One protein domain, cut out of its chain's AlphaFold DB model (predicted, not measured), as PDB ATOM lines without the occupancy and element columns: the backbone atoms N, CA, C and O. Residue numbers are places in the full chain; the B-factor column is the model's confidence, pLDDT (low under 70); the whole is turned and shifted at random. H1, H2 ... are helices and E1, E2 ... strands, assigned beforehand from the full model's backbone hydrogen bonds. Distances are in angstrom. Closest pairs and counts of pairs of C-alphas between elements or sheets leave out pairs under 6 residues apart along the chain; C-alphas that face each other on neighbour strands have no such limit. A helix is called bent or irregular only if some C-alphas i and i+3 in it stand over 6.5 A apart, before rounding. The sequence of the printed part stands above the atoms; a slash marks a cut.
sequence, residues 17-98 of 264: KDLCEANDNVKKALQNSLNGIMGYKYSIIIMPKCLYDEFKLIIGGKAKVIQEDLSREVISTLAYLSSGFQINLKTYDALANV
ATOM      1  N   LYS A  17     201.423 113.491 154.856       62.69
ATOM      2  CA  LYS A  17     201.125 112.660 153.689       62.69
ATOM      3  C   LYS A  17     199.659 112.221 153.691       62.69
ATOM      4  O   LYS A  17     199.002 112.346 152.669       62.69
ATOM      5  N   ASP A  18     199.116 111.878 154.858       63.47
ATOM      6  CA  ASP A  18     197.714 111.461 155.013       63.47
ATOM      7  C   ASP A  18     196.715 112.596 154.716       63.47
ATOM      8  O   ASP A  18     195.600 112.337 154.273       63.47
ATOM      9  N   LEU A  19     197.107 113.856 154.954       65.25
ATOM     10  CA  LEU A  19     196.300 115.042 154.635       65.25
ATOM     11  C   LEU A  19     196.376 115.409 153.147       65.25
ATOM     12  O   LEU A  19     195.351 115.718 152.545       65.25
ATOM     13  N   CYS A  20     197.569 115.374 152.546       70.25
ATOM     14  CA  CYS A  20     197.753 115.703 151.126       70.25
ATOM     15  C   CYS A  20     197.250 114.597 150.179       70.25
ATOM     16  O   CYS A  20     196.838 114.894 149.061       70.25
ATOM     17  N   GLU A  21     197.268 113.336 150.619       76.06
ATOM     18  CA  GLU A  21     196.763 112.166 149.880       76.06
ATOM     19  C   GLU A  21     195.347 111.765 150.333       76.06
ATOM     20  O   GLU A  21     194.868 110.670 150.035       76.06
ATOM     21  N   ALA A  22     194.663 112.646 151.068       70.69
ATOM     22  CA  ALA A  22     193.330 112.377 151.575       70.69
ATOM     23  C   ALA A  22     192.335 112.129 150.427       70.69
ATOM     24  O   ALA A  22     192.361 112.802 149.394       70.69
ATOM     25  N   ASN A  23     191.431 111.168 150.623       76.25
ATOM     26  CA  ASN A  23     190.433 110.816 149.615       76.25
ATOM     27  C   ASN A  23     189.416 111.952 149.363       76.25
ATOM     28  O   ASN A  23     189.261 112.877 150.167       76.25
ATOM     29  N   ASP A  24     188.665 111.841 148.266       79.62
ATOM     30  CA  ASP A  24     187.698 112.859 147.822       79.62
ATOM     31  C   ASP A  24     186.636 113.218 148.870       79.62
ATOM     32  O   ASP A  24     186.130 114.342 148.882       79.62
ATOM     33  N   ASN A  25     186.297 112.297 149.778       76.62
ATOM     34  CA  ASN A  25     185.328 112.572 150.839       76.62
ATOM     35  C   ASN A  25     185.901 113.537 151.883       76.62
ATOM     36  O   ASN A  25     185.191 114.442 152.325       76.62
ATOM     37  N   VAL A  26     187.184 113.395 152.237       72.75
ATOM     38  CA  VAL A  26     187.885 114.340 153.124       72.75
ATOM     39  C   VAL A  26     187.968 115.711 152.473       72.75
ATOM     40  O   VAL A  26     187.640 116.717 153.097       72.75
ATOM     41  N   LYS A  27     188.347 115.746 151.194       77.00
ATOM     42  CA  LYS A  27     188.474 116.985 150.421       77.00
ATOM     43  C   LYS A  27     187.140 117.720 150.310       77.00
ATOM     44  O   LYS A  27     187.084 118.917 150.576       77.00
ATOM     45  N   LYS A  28     186.040 117.007 150.036       82.25
ATOM     46  CA  LYS A  28     184.680 117.579 150.049       82.25
ATOM     47  C   LYS A  28     184.274 118.096 151.427       82.25
ATOM     48  O   LYS A  28     183.677 119.167 151.521       82.25
ATOM     49  N   ALA A  29     184.593 117.372 152.500       78.75
ATOM     50  CA  ALA A  29     184.301 117.827 153.858       78.75
ATOM     51  C   ALA A  29     185.087 119.103 154.215       78.75
ATOM     52  O   ALA A  29     184.511 120.044 154.769       78.75
ATOM     53  N   LEU A  30     186.369 119.170 153.844       78.00
ATOM     54  CA  LEU A  30     187.213 120.357 153.994       78.00
ATOM     55  C   LEU A  30     186.669 121.534 153.184       78.00
ATOM     56  O   LEU A  30     186.505 122.618 153.735       78.00
ATOM     57  N   GLN A  31     186.310 121.321 151.919       81.38
ATOM     58  CA  GLN A  31     185.711 122.345 151.064       81.38
ATOM     59  C   GLN A  31     184.410 122.898 151.655       81.38
ATOM     60  O   GLN A  31     184.231 124.113 151.724       81.38
ATOM     61  N   ASN A  32     183.512 122.026 152.120       78.12
ATOM     62  CA  ASN A  32     182.263 122.440 152.759       78.12
ATOM     63  C   ASN A  32     182.518 123.224 154.050       78.12
ATOM     64  O   ASN A  32     181.852 124.226 154.303       78.12
ATOM     65  N   SER A  33     183.508 122.796 154.837       76.06
ATOM     66  CA  SER A  33     183.919 123.501 156.050       76.06
ATOM     67  C   SER A  33     184.454 124.889 155.708       76.06
ATOM     68  O   SER A  33     183.947 125.866 156.247       76.06
ATOM     69  N   LEU A  34     185.392 124.993 154.757       74.38
ATOM     70  CA  LEU A  34     185.950 126.255 154.265       74.38
ATOM     71  C   LEU A  34     184.844 127.198 153.778       74.38
ATOM     72  O   LEU A  34     184.756 128.326 154.251       74.38
ATOM     73  N   ASN A  35     183.934 126.727 152.927       72.06
ATOM     74  CA  ASN A  35     182.802 127.528 152.455       72.06
ATOM     75  C   ASN A  35     181.914 128.048 153.598       72.06
ATOM     76  O   ASN A  35     181.426 129.172 153.524       72.06
ATOM     77  N   GLY A  36     181.715 127.253 154.653       61.59
ATOM     78  CA  GLY A  36     180.918 127.649 155.816       61.59
ATOM     79  C   GLY A  36     181.619 128.624 156.766       61.59
ATOM     80  O   GLY A  36     180.944 129.331 157.516       61.59
ATOM     81  N   ILE A  37     182.956 128.667 156.761       64.94
ATOM     82  CA  ILE A  37     183.744 129.495 157.684       64.94
ATOM     83  C   ILE A  37     184.336 130.760 157.039       64.94
ATOM     84  O   ILE A  37     184.669 131.710 157.754       64.94
ATOM     85  N   MET A  38     184.460 130.796 155.708       60.47
ATOM     86  CA  MET A  38     185.016 131.927 154.960       60.47
ATOM     87  C   MET A  38     184.050 133.117 154.919       60.47
ATOM     88  O   MET A  38     182.917 133.002 154.459       60.47
ATOM     89  N   GLY A  39     184.532 134.288 155.349       51.09
ATOM     90  CA  GLY A  39     183.839 135.574 155.211       51.09
ATOM     91  C   GLY A  39     183.378 136.234 156.511       51.09
ATOM     92  O   GLY A  39     183.149 137.435 156.488       51.09
ATOM     93  N   TYR A  40     183.273 135.506 157.635       48.06
ATOM     94  CA  TYR A  40     182.749 136.096 158.886       48.06
ATOM     95  C   TYR A  40     183.381 135.595 160.196       48.06
ATOM     96  O   TYR A  40     183.153 136.211 161.232       48.06
ATOM     97  N   LYS A  41     184.136 134.482 160.202       55.12
ATOM     98  CA  LYS A  41     184.556 133.828 161.463       55.12
ATOM     99  C   LYS A  41     186.056 133.668 161.684       55.12
ATOM    100  O   LYS A  41     186.470 133.654 162.837       55.12
ATOM    101  N   TYR A  42     186.860 133.546 160.629       56.84
ATOM    102  CA  TYR A  42     188.304 133.341 160.765       56.84
ATOM    103  C   TYR A  42     189.062 134.270 159.828       56.84
ATOM    104  O   TYR A  42     188.879 134.213 158.614       56.84
ATOM    105  N   SER A  43     189.925 135.099 160.407       61.81
ATOM    106  CA  SER A  43     190.864 135.966 159.694       61.81
ATOM    107  C   SER A  43     192.126 135.215 159.251       61.81
ATOM    108  O   SER A  43     192.817 135.669 158.342       61.81
ATOM    109  N   ILE A  44     192.421 134.052 159.852       65.88
ATOM    110  CA  ILE A  44     193.663 133.297 159.633       65.88
ATOM    111  C   ILE A  44     193.374 131.792 159.503       65.88
ATOM    112  O   ILE A  44     192.619 131.233 160.299       65.88
ATOM    113  N   ILE A  45     193.987 131.129 158.514       70.25
ATOM    114  CA  ILE A  45     193.938 129.670 158.322       70.25
ATOM    115  C   ILE A  45     195.359 129.108 158.288       70.25
ATOM    116  O   ILE A  45     196.196 129.590 157.529       70.25
ATOM    117  N   ILE A  46     195.609 128.047 159.051       71.44
ATOM    118  CA  ILE A  46     196.829 127.241 158.947       71.44
ATOM    119  C   ILE A  46     196.516 126.026 158.077       71.44
ATOM    120  O   ILE A  46     195.598 125.267 158.393       71.44
ATOM    121  N   MET A  47     197.269 125.819 156.994       74.56
ATOM    122  CA  MET A  47     197.112 124.615 156.172       74.56
ATOM    123  C   MET A  47     198.392 124.213 155.429       74.56
ATOM    124  O   MET A  47     199.173 125.082 155.033       74.56
ATOM    125  N   PRO A  48     198.590 122.908 155.161       71.38
ATOM    126  CA  PRO A  48     199.647 122.445 154.275       71.38
ATOM    127  C   PRO A  48     199.520 123.050 152.875       71.38
ATOM    128  O   PRO A  48     198.420 123.163 152.328       71.38
ATOM    129  N   LYS A  49     200.664 123.345 152.250       76.56
ATOM    130  CA  LYS A  49     200.726 123.935 150.903       76.56
ATOM    131  C   LYS A  49     199.920 123.155 149.853       76.56
ATOM    132  O   LYS A  49     199.223 123.768 149.059       76.56
ATOM    133  N   CYS A  50     199.950 121.821 149.905       78.75
ATOM    134  CA  CYS A  50     199.193 120.956 148.991       78.75
ATOM    135  C   CYS A  50     197.677 121.244 149.014       78.75
ATOM    136  O   CYS A  50     197.054 121.320 147.961       78.75
ATOM    137  N   LEU A  51     197.097 121.460 150.202       79.31
ATOM    138  CA  LEU A  51     195.675 121.771 150.369       79.31
ATOM    139  C   LEU A  51     195.386 123.232 150.024       79.31
ATOM    140  O   LEU A  51     194.335 123.534 149.467       79.31
ATOM    141  N   TYR A  52     196.322 124.142 150.312       80.88
ATOM    142  CA  TYR A  52     196.184 125.528 149.875       80.88
ATOM    143  C   TYR A  52     196.111 125.632 148.356       80.88
ATOM    144  O   TYR A  52     195.216 126.295 147.842       80.88
ATOM    145  N   ASP A  53     197.012 124.971 147.632       82.31
ATOM    146  CA  ASP A  53     197.038 125.034 146.171       82.31
ATOM    147  C   ASP A  53     195.718 124.539 145.553       82.31
ATOM    148  O   ASP A  53     195.268 125.098 144.548       82.31
ATOM    149  N   GLU A  54     195.070 123.567 146.200       83.81
ATOM    150  CA  GLU A  54     193.759 123.026 145.832       83.81
ATOM    151  C   GLU A  54     192.595 123.975 146.187       83.81
ATOM    152  O   GLU A  54     191.692 124.180 145.374       83.81
ATOM    153  N   PHE A  55     192.618 124.613 147.363       83.94
ATOM    154  CA  PHE A  55     191.502 125.427 147.868       83.94
ATOM    155  C   PHE A  55     191.693 126.947 147.754       83.94
ATOM    156  O   PHE A  55     190.793 127.703 148.128       83.94
ATOM    157  N   LYS A  56     192.810 127.440 147.205       83.12
ATOM    158  CA  LYS A  56     193.130 128.881 147.122       83.12
ATOM    159  C   LYS A  56     192.032 129.725 146.477       83.12
ATOM    160  O   LYS A  56     191.819 130.861 146.892       83.12
ATOM    161  N   LEU A  57     191.308 129.171 145.502       80.81
ATOM    162  CA  LEU A  57     190.191 129.847 144.833       80.81
ATOM    163  C   LEU A  57     188.986 130.044 145.763       80.81
ATOM    164  O   LEU A  57     188.326 131.076 145.695       80.81
ATOM    165  N   ILE A  58     188.720 129.082 146.650       79.06
ATOM    166  CA  ILE A  58     187.643 129.160 147.647       79.06
ATOM    167  C   ILE A  58     188.008 130.154 148.750       79.06
ATOM    168  O   ILE A  58     187.172 130.948 149.179       79.06
ATOM    169  N   ILE A  59     189.271 130.127 149.183       76.19
ATOM    170  CA  ILE A  59     189.793 131.053 150.193       76.19
ATOM    171  C   ILE A  59     189.767 132.485 149.647       76.19
ATOM    172  O   ILE A  59     189.396 133.410 150.365       76.19
ATOM    173  N   GLY A  60     190.120 132.677 148.370       69.12
ATOM    174  CA  GLY A  60     189.884 133.916 147.627       69.12
ATOM    175  C   GLY A  60     190.487 135.173 148.267       69.12
ATOM    176  O   GLY A  60     189.924 136.251 148.114       69.12
ATOM    177  N   GLY A  61     191.568 135.034 149.044       65.12
ATOM    178  CA  GLY A  61     192.189 136.140 149.789       65.12
ATOM    179  C   GLY A  61     191.378 136.665 150.982       65.12
ATOM    180  O   GLY A  61     191.777 137.653 151.586       65.12
ATOM    181  N   LYS A  62     190.265 136.013 151.347       67.75
ATOM    182  CA  LYS A  62     189.383 136.419 152.460       67.75
ATOM    183  C   LYS A  62     189.966 136.137 153.847       67.75
ATOM    184  O   LYS A  62     189.428 136.615 154.838       67.75
ATOM    185  N   ALA A  63     191.017 135.328 153.913       65.06
ATOM    186  CA  ALA A  63     191.746 135.011 155.129       65.06
ATOM    187  C   ALA A  63     193.246 134.969 154.824       65.06
ATOM    188  O   ALA A  63     193.661 134.536 153.742       65.06
ATOM    189  N   LYS A  64     194.062 135.371 155.798       67.31
ATOM    190  CA  LYS A  64     195.512 135.181 155.782       67.31
ATOM    191  C   LYS A  64     195.790 133.683 155.898       67.31
ATOM    192  O   LYS A  64     195.394 133.050 156.874       67.31
ATOM    193  N   VAL A  65     196.457 133.097 154.907       64.69
ATOM    194  CA  VAL A  65     196.843 131.682 154.967       64.69
ATOM    195  C   VAL A  65     198.296 131.565 155.381       64.69
ATOM    196  O   VAL A  65     199.185 132.058 154.691       64.69
ATOM    197  N   ILE A  66     198.524 130.873 156.490       65.25
ATOM    198  CA  ILE A  66     199.847 130.469 156.943       65.25
ATOM    199  C   ILE A  66     200.108 129.081 156.351       65.25
ATOM    200  O   ILE A  66     199.509 128.083 156.762       65.25
ATOM    201  N   GLN A  67     200.943 129.047 155.310       64.94
ATOM    202  CA  GLN A  67     201.393 127.815 154.666       64.94
ATOM    203  C   GLN A  67     202.638 127.319 155.386       64.94
ATOM    204  O   GLN A  67     203.733 127.813 155.125       64.94
ATOM    205  N   GLU A  68     202.484 126.344 156.272       63.09
ATOM    206  CA  GLU A  68     203.620 125.843 157.037       63.09
ATOM    207  C   GLU A  68     203.732 124.327 157.008       63.09
ATOM    208  O   GLU A  68     202.745 123.587 157.060       63.09
ATOM    209  N   ASP A  69     204.984 123.880 156.937       66.62
ATOM    210  CA  ASP A  69     205.369 122.525 157.296       66.62
ATOM    211  C   ASP A  69     205.470 122.435 158.816       66.62
ATOM    212  O   ASP A  69     206.546 122.506 159.407       66.62
ATOM    213  N   LEU A  70     204.309 122.344 159.464       74.00
ATOM    214  CA  LEU A  70     204.255 122.258 160.912       74.00
ATOM    215  C   LEU A  70     204.657 120.857 161.365       74.00
ATOM    216  O   LEU A  70     203.954 119.877 161.102       74.00
ATOM    217  N   SER A  71     205.780 120.770 162.077       82.38
ATOM    218  CA  SER A  71     206.138 119.546 162.783       82.38
ATOM    219  C   SER A  71     205.138 119.276 163.908       82.38
ATOM    220  O   SER A  71     204.449 120.176 164.404       82.38
ATOM    221  N   ARG A  72     205.080 118.019 164.345       85.12
ATOM    222  CA  ARG A  72     204.273 117.608 165.496       85.12
ATOM    223  C   ARG A  72     204.590 118.449 166.733       85.12
ATOM    224  O   ARG A  72     203.677 118.905 167.401       85.12
ATOM    225  N   GLU A  73     205.869 118.702 166.990       88.56
ATOM    226  CA  GLU A  73     206.365 119.482 168.128       88.56
ATOM    227  C   GLU A  73     205.877 120.938 168.060       88.56
ATOM    228  O   GLU A  73     205.520 121.523 169.085       88.56
ATOM    229  N   VAL A  74     205.789 121.518 166.855       86.94
ATOM    230  CA  VAL A  74     205.211 122.858 166.659       86.94
ATOM    231  C   VAL A  74     203.712 122.844 166.951       86.94
ATOM    232  O   VAL A  74     203.240 123.680 167.717       86.94
ATOM    233  N   ILE A  75     202.961 121.878 166.412       86.00
ATOM    234  CA  ILE A  75     201.509 121.765 166.649       86.00
ATOM    235  C   ILE A  75     201.202 121.562 168.133       86.00
ATOM    236  O   ILE A  75     200.330 122.235 168.682       86.00
ATOM    237  N   SER A  76     201.943 120.679 168.792       90.25
ATOM    238  CA  SER A  76     201.843 120.430 170.227       90.25
ATOM    239  C   SER A  76     202.147 121.679 171.045       90.25
ATOM    240  O   SER A  76     201.408 121.998 171.972       90.25
ATOM    241  N   THR A  77     203.176 122.441 170.668       92.81
ATOM    242  CA  THR A  77     203.513 123.712 171.329       92.81
ATOM    243  C   THR A  77     202.426 124.761 171.130       92.81
ATOM    244  O   THR A  77     202.022 125.416 172.089       92.81
ATOM    245  N   LEU A  78     201.897 124.895 169.912       91.44
ATOM    246  CA  LEU A  78     200.776 125.790 169.637       91.44
ATOM    247  C   LEU A  78     199.544 125.394 170.452       91.44
ATOM    248  O   LEU A  78     198.883 126.275 170.991       91.44
ATOM    249  N   ALA A  79     199.241 124.100 170.585       92.19
ATOM    250  CA  ALA A  79     198.120 123.617 171.386       92.19
ATOM    251  C   ALA A  79     198.315 123.887 172.885       92.19
ATOM    252  O   ALA A  79     197.410 124.412 173.540       92.19
ATOM    253  N   TYR A  80     199.508 123.606 173.413       95.81
ATOM    254  CA  TYR A  80     199.883 123.912 174.790       95.81
ATOM    255  C   TYR A  80     199.690 125.402 175.097       95.81
ATOM    256  O   TYR A  80     198.914 125.757 175.983       95.81
ATOM    257  N   LEU A  81     200.292 126.281 174.291       96.44
ATOM    258  CA  LEU A  81     200.165 127.731 174.439       96.44
ATOM    259  C   LEU A  81     198.708 128.192 174.289       96.44
ATOM    260  O   LEU A  81     198.194 128.944 175.115       96.44
ATOM    261  N   SER A  82     198.015 127.702 173.259       94.00
ATOM    262  CA  SER A  82     196.651 128.130 172.932       94.00
ATOM    263  C   SER A  82     195.613 127.716 173.966       94.00
ATOM    264  O   SER A  82     194.578 128.367 174.088       94.00
ATOM    265  N   SER A  83     195.885 126.640 174.703       94.88
ATOM    266  CA  SER A  83     195.041 126.165 175.798       94.88
ATOM    267  C   SER A  83     195.301 126.890 177.121       94.88
ATOM    268  O   SER A  83     194.700 126.534 178.130       94.88
ATOM    269  N   GLY A  84     196.197 127.884 177.149       96.00
ATOM    270  CA  GLY A  84     196.625 128.519 178.391       96.00
ATOM    271  C   GLY A  84     197.463 127.575 179.258       96.00
ATOM    272  O   GLY A  84     197.259 127.534 180.466       96.00
ATOM    273  N   PHE A  85     198.368 126.812 178.634       96.69
ATOM    274  CA  PHE A  85     199.302 125.858 179.258       96.69
ATOM    275  C   PHE A  85     198.697 124.549 179.787       96.69
ATOM    276  O   PHE A  85     199.297 123.881 180.625       96.69
ATOM    277  N   GLN A  86     197.522 124.149 179.304       94.69
ATOM    278  CA  GLN A  86     196.806 122.985 179.843       94.69
ATOM    279  C   GLN A  86     197.050 121.693 179.054       94.69
ATOM    280  O   GLN A  86     197.001 120.599 179.611       94.69
ATOM    281  N   ILE A  87     197.310 121.795 177.750       90.62
ATOM    282  CA  ILE A  87     197.426 120.630 176.868       90.62
ATOM    283  C   ILE A  87     198.871 120.193 176.721       90.62
ATOM    284  O   ILE A  87     199.683 120.915 176.160       90.62
ATOM    285  N   ASN A  88     199.157 118.954 177.111       88.25
ATOM    286  CA  ASN A  88     200.444 118.307 176.876       88.25
ATOM    287  C   ASN A  88     200.282 117.077 175.966       88.25
ATOM    288  O   ASN A  88     200.507 115.939 176.377       88.25
ATOM    289  N   LEU A  89     199.821 117.306 174.733       84.25
ATOM    290  CA  LEU A  89     199.609 116.255 173.735       84.25
ATOM    291  C   LEU A  89     200.669 116.354 172.641       84.25
ATOM    292  O   LEU A  89     200.705 117.329 171.895       84.25
ATOM    293  N   LYS A  90     201.507 115.320 172.514       85.00
ATOM    294  CA  LYS A  90     202.570 115.216 171.498       85.00
ATOM    295  C   LYS A  90     202.043 114.603 170.196       85.00
ATOM    296  O   LYS A  90     202.534 113.562 169.761       85.00
ATOM    297  N   THR A  91     200.997 115.185 169.612       80.31
ATOM    298  CA  THR A  91     200.276 114.638 168.448       80.31
ATOM    299  C   THR A  91     199.892 115.729 167.439       80.31
ATOM    300  O   THR A  91     199.765 116.902 167.786       80.31
ATOM    301  N   TYR A  92     199.696 115.351 166.168       75.75
ATOM    302  CA  TYR A  92     199.303 116.277 165.089       75.75
ATOM    303  C   TYR A  92     197.871 116.825 165.235       75.75
ATOM    304  O   TYR A  92     197.519 117.812 164.595       75.75
ATOM    305  N   ASP A  93     197.045 116.210 166.079       76.44
ATOM    306  CA  ASP A  93     195.670 116.613 166.378       76.44
ATOM    307  C   ASP A  93     195.542 117.403 167.695       76.44
ATOM    308  O   ASP A  93     194.433 117.749 168.101       76.44
ATOM    309  N   ALA A  94     196.653 117.749 168.359       84.44
ATOM    310  CA  ALA A  94     196.638 118.435 169.655       84.44
ATOM    311  C   ALA A  94     195.796 119.730 169.650       84.44
ATOM    312  O   ALA A  94     195.084 120.011 170.614       84.44
ATOM    313  N   LEU A  95     195.800 120.483 168.541       83.94
ATOM    314  CA  LEU A  95     195.006 121.708 168.383       83.94
ATOM    315  C   LEU A  95     193.488 121.474 168.459       83.94
ATOM    316  O   LEU A  95     192.762 122.363 168.905       83.94
ATOM    317  N   ALA A  96     192.998 120.289 168.078       80.62
ATOM    318  CA  ALA A  96     191.574 119.955 168.157       80.62
ATOM    319  C   ALA A  96     191.064 119.907 169.608       80.62
ATOM    320  O   ALA A  96     189.878 120.108 169.856       80.62
ATOM    321  N   ASN A  97     191.970 119.701 170.567       84.56
ATOM    322  CA  ASN A  97     191.652 119.558 171.983       84.56
ATOM    323  C   ASN A  97     191.728 120.888 172.756       84.56
ATOM    324  O   ASN A  97     191.404 120.916 173.935       84.56
ATOM    325  N   VAL A  98     192.129 121.999 172.118       88.81
ATOM    326  CA  VAL A  98     192.384 123.311 172.763       88.81
ATOM    327  C   VAL A  98     191.143 123.960 173.354       88.81
ATOM    328  O   VAL A  98     191.224 124.616 174.393       88.81
TER     329      VAL A  98
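What this domain is: This is residues 17 to 98 of the 264 residues of an uncharacterized protein of Sulfolobus islandicus (strain Y.N.15.51 / Yellowstone #2) (UniProt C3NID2). The domain is two lobes joined by residues 68 to 71: the larger holds a small sheet of two strands, E1 and E2, with helix H3 packed beside it, the long helix H2 next to H3, and the short H1. The smaller lobe is helix H4 with the short H5 packed on it, and residues 83 to 93 loop back from the end of H4 to H5. The printed part has 82 residues, with five named helices and two named strands in the order H1, H2, E1, H3, E2, H4, H5; the strands are parallel, and the class is mostly helix. By its radius of gyration of the C-alphas, 13.5 A, the whole is compact, and it spans 35 by 29 by 19 A.

Where its parts are: Begin with the sheet: find C-alpha 44 at (193.663, 133.297, 159.633), where E1, residues 44 to 47, starts its 10.0 A; E2, residues 64 to 67, runs 9.5 A. Between them H3, residues 49 to 59, covers 13.1 A; it is irregular, with C-alphas 54 and 57 7.8 A apart. Go back to C-alpha 24 at (187.698, 112.859, 147.822) for H2, residues 24 to 37, 19.7 A long. Before it stands H1, residues 17 to 20, 5.2 A. Past the sheet come H4, residues 72 to 82, 15.0 A, and H5, residues 94 to 97, 5.6 A, which ends at C-alpha 97 at (191.652, 119.558, 171.983).

How they stand to each other: Look first at E1 and E2, parallel neighbours at 22 degrees, where N 45 and O 64 are 2.9 A apart and N 66 and O 45 are 2.9 A apart, within hydrogen-bond range. E1, H3 and E2 form a strand-helix-strand unit, two parallel neighbour strands with a helix between them along the chain, and its crossover is right-handed. The closest C-alphas of H3 and E2 are those of Lys 49 and Gln 67, 5.4 A apart. H2 touches H3 with residues 31 to 35 alone, at a steep tilt of 46 degrees, the same way; their closest C-alphas, of Asn 35 and Ile 58, are 7.0 A apart. H1 and H3 only just touch, with 3 pairs of C-alphas within 8 A, the closest those of Cys 20 and Cys 50 at 5.9 A. H4 touches H5, closest at the C-alphas of Ala 79 and Leu 95, 4.7 A; both are apart from H1, H2, E1 and H3. Every O i to N i+4 pair is within hydrogen-bond range in H2 and H4, and 5 of 7 in H3; H1 and H5 are too short for such a pair.

The domain as a whole: The two C-alphas farthest apart, those of Leu 57 and Gln 86, are 36.3 A from each other. The printed part has no cut. The link from H4 to H5, 11 residues, is long. Mean pLDDT of the printed part is 77.0; look for values under 70 at residues 17 to 19, 36 to 44 and 60 to 69 of this model.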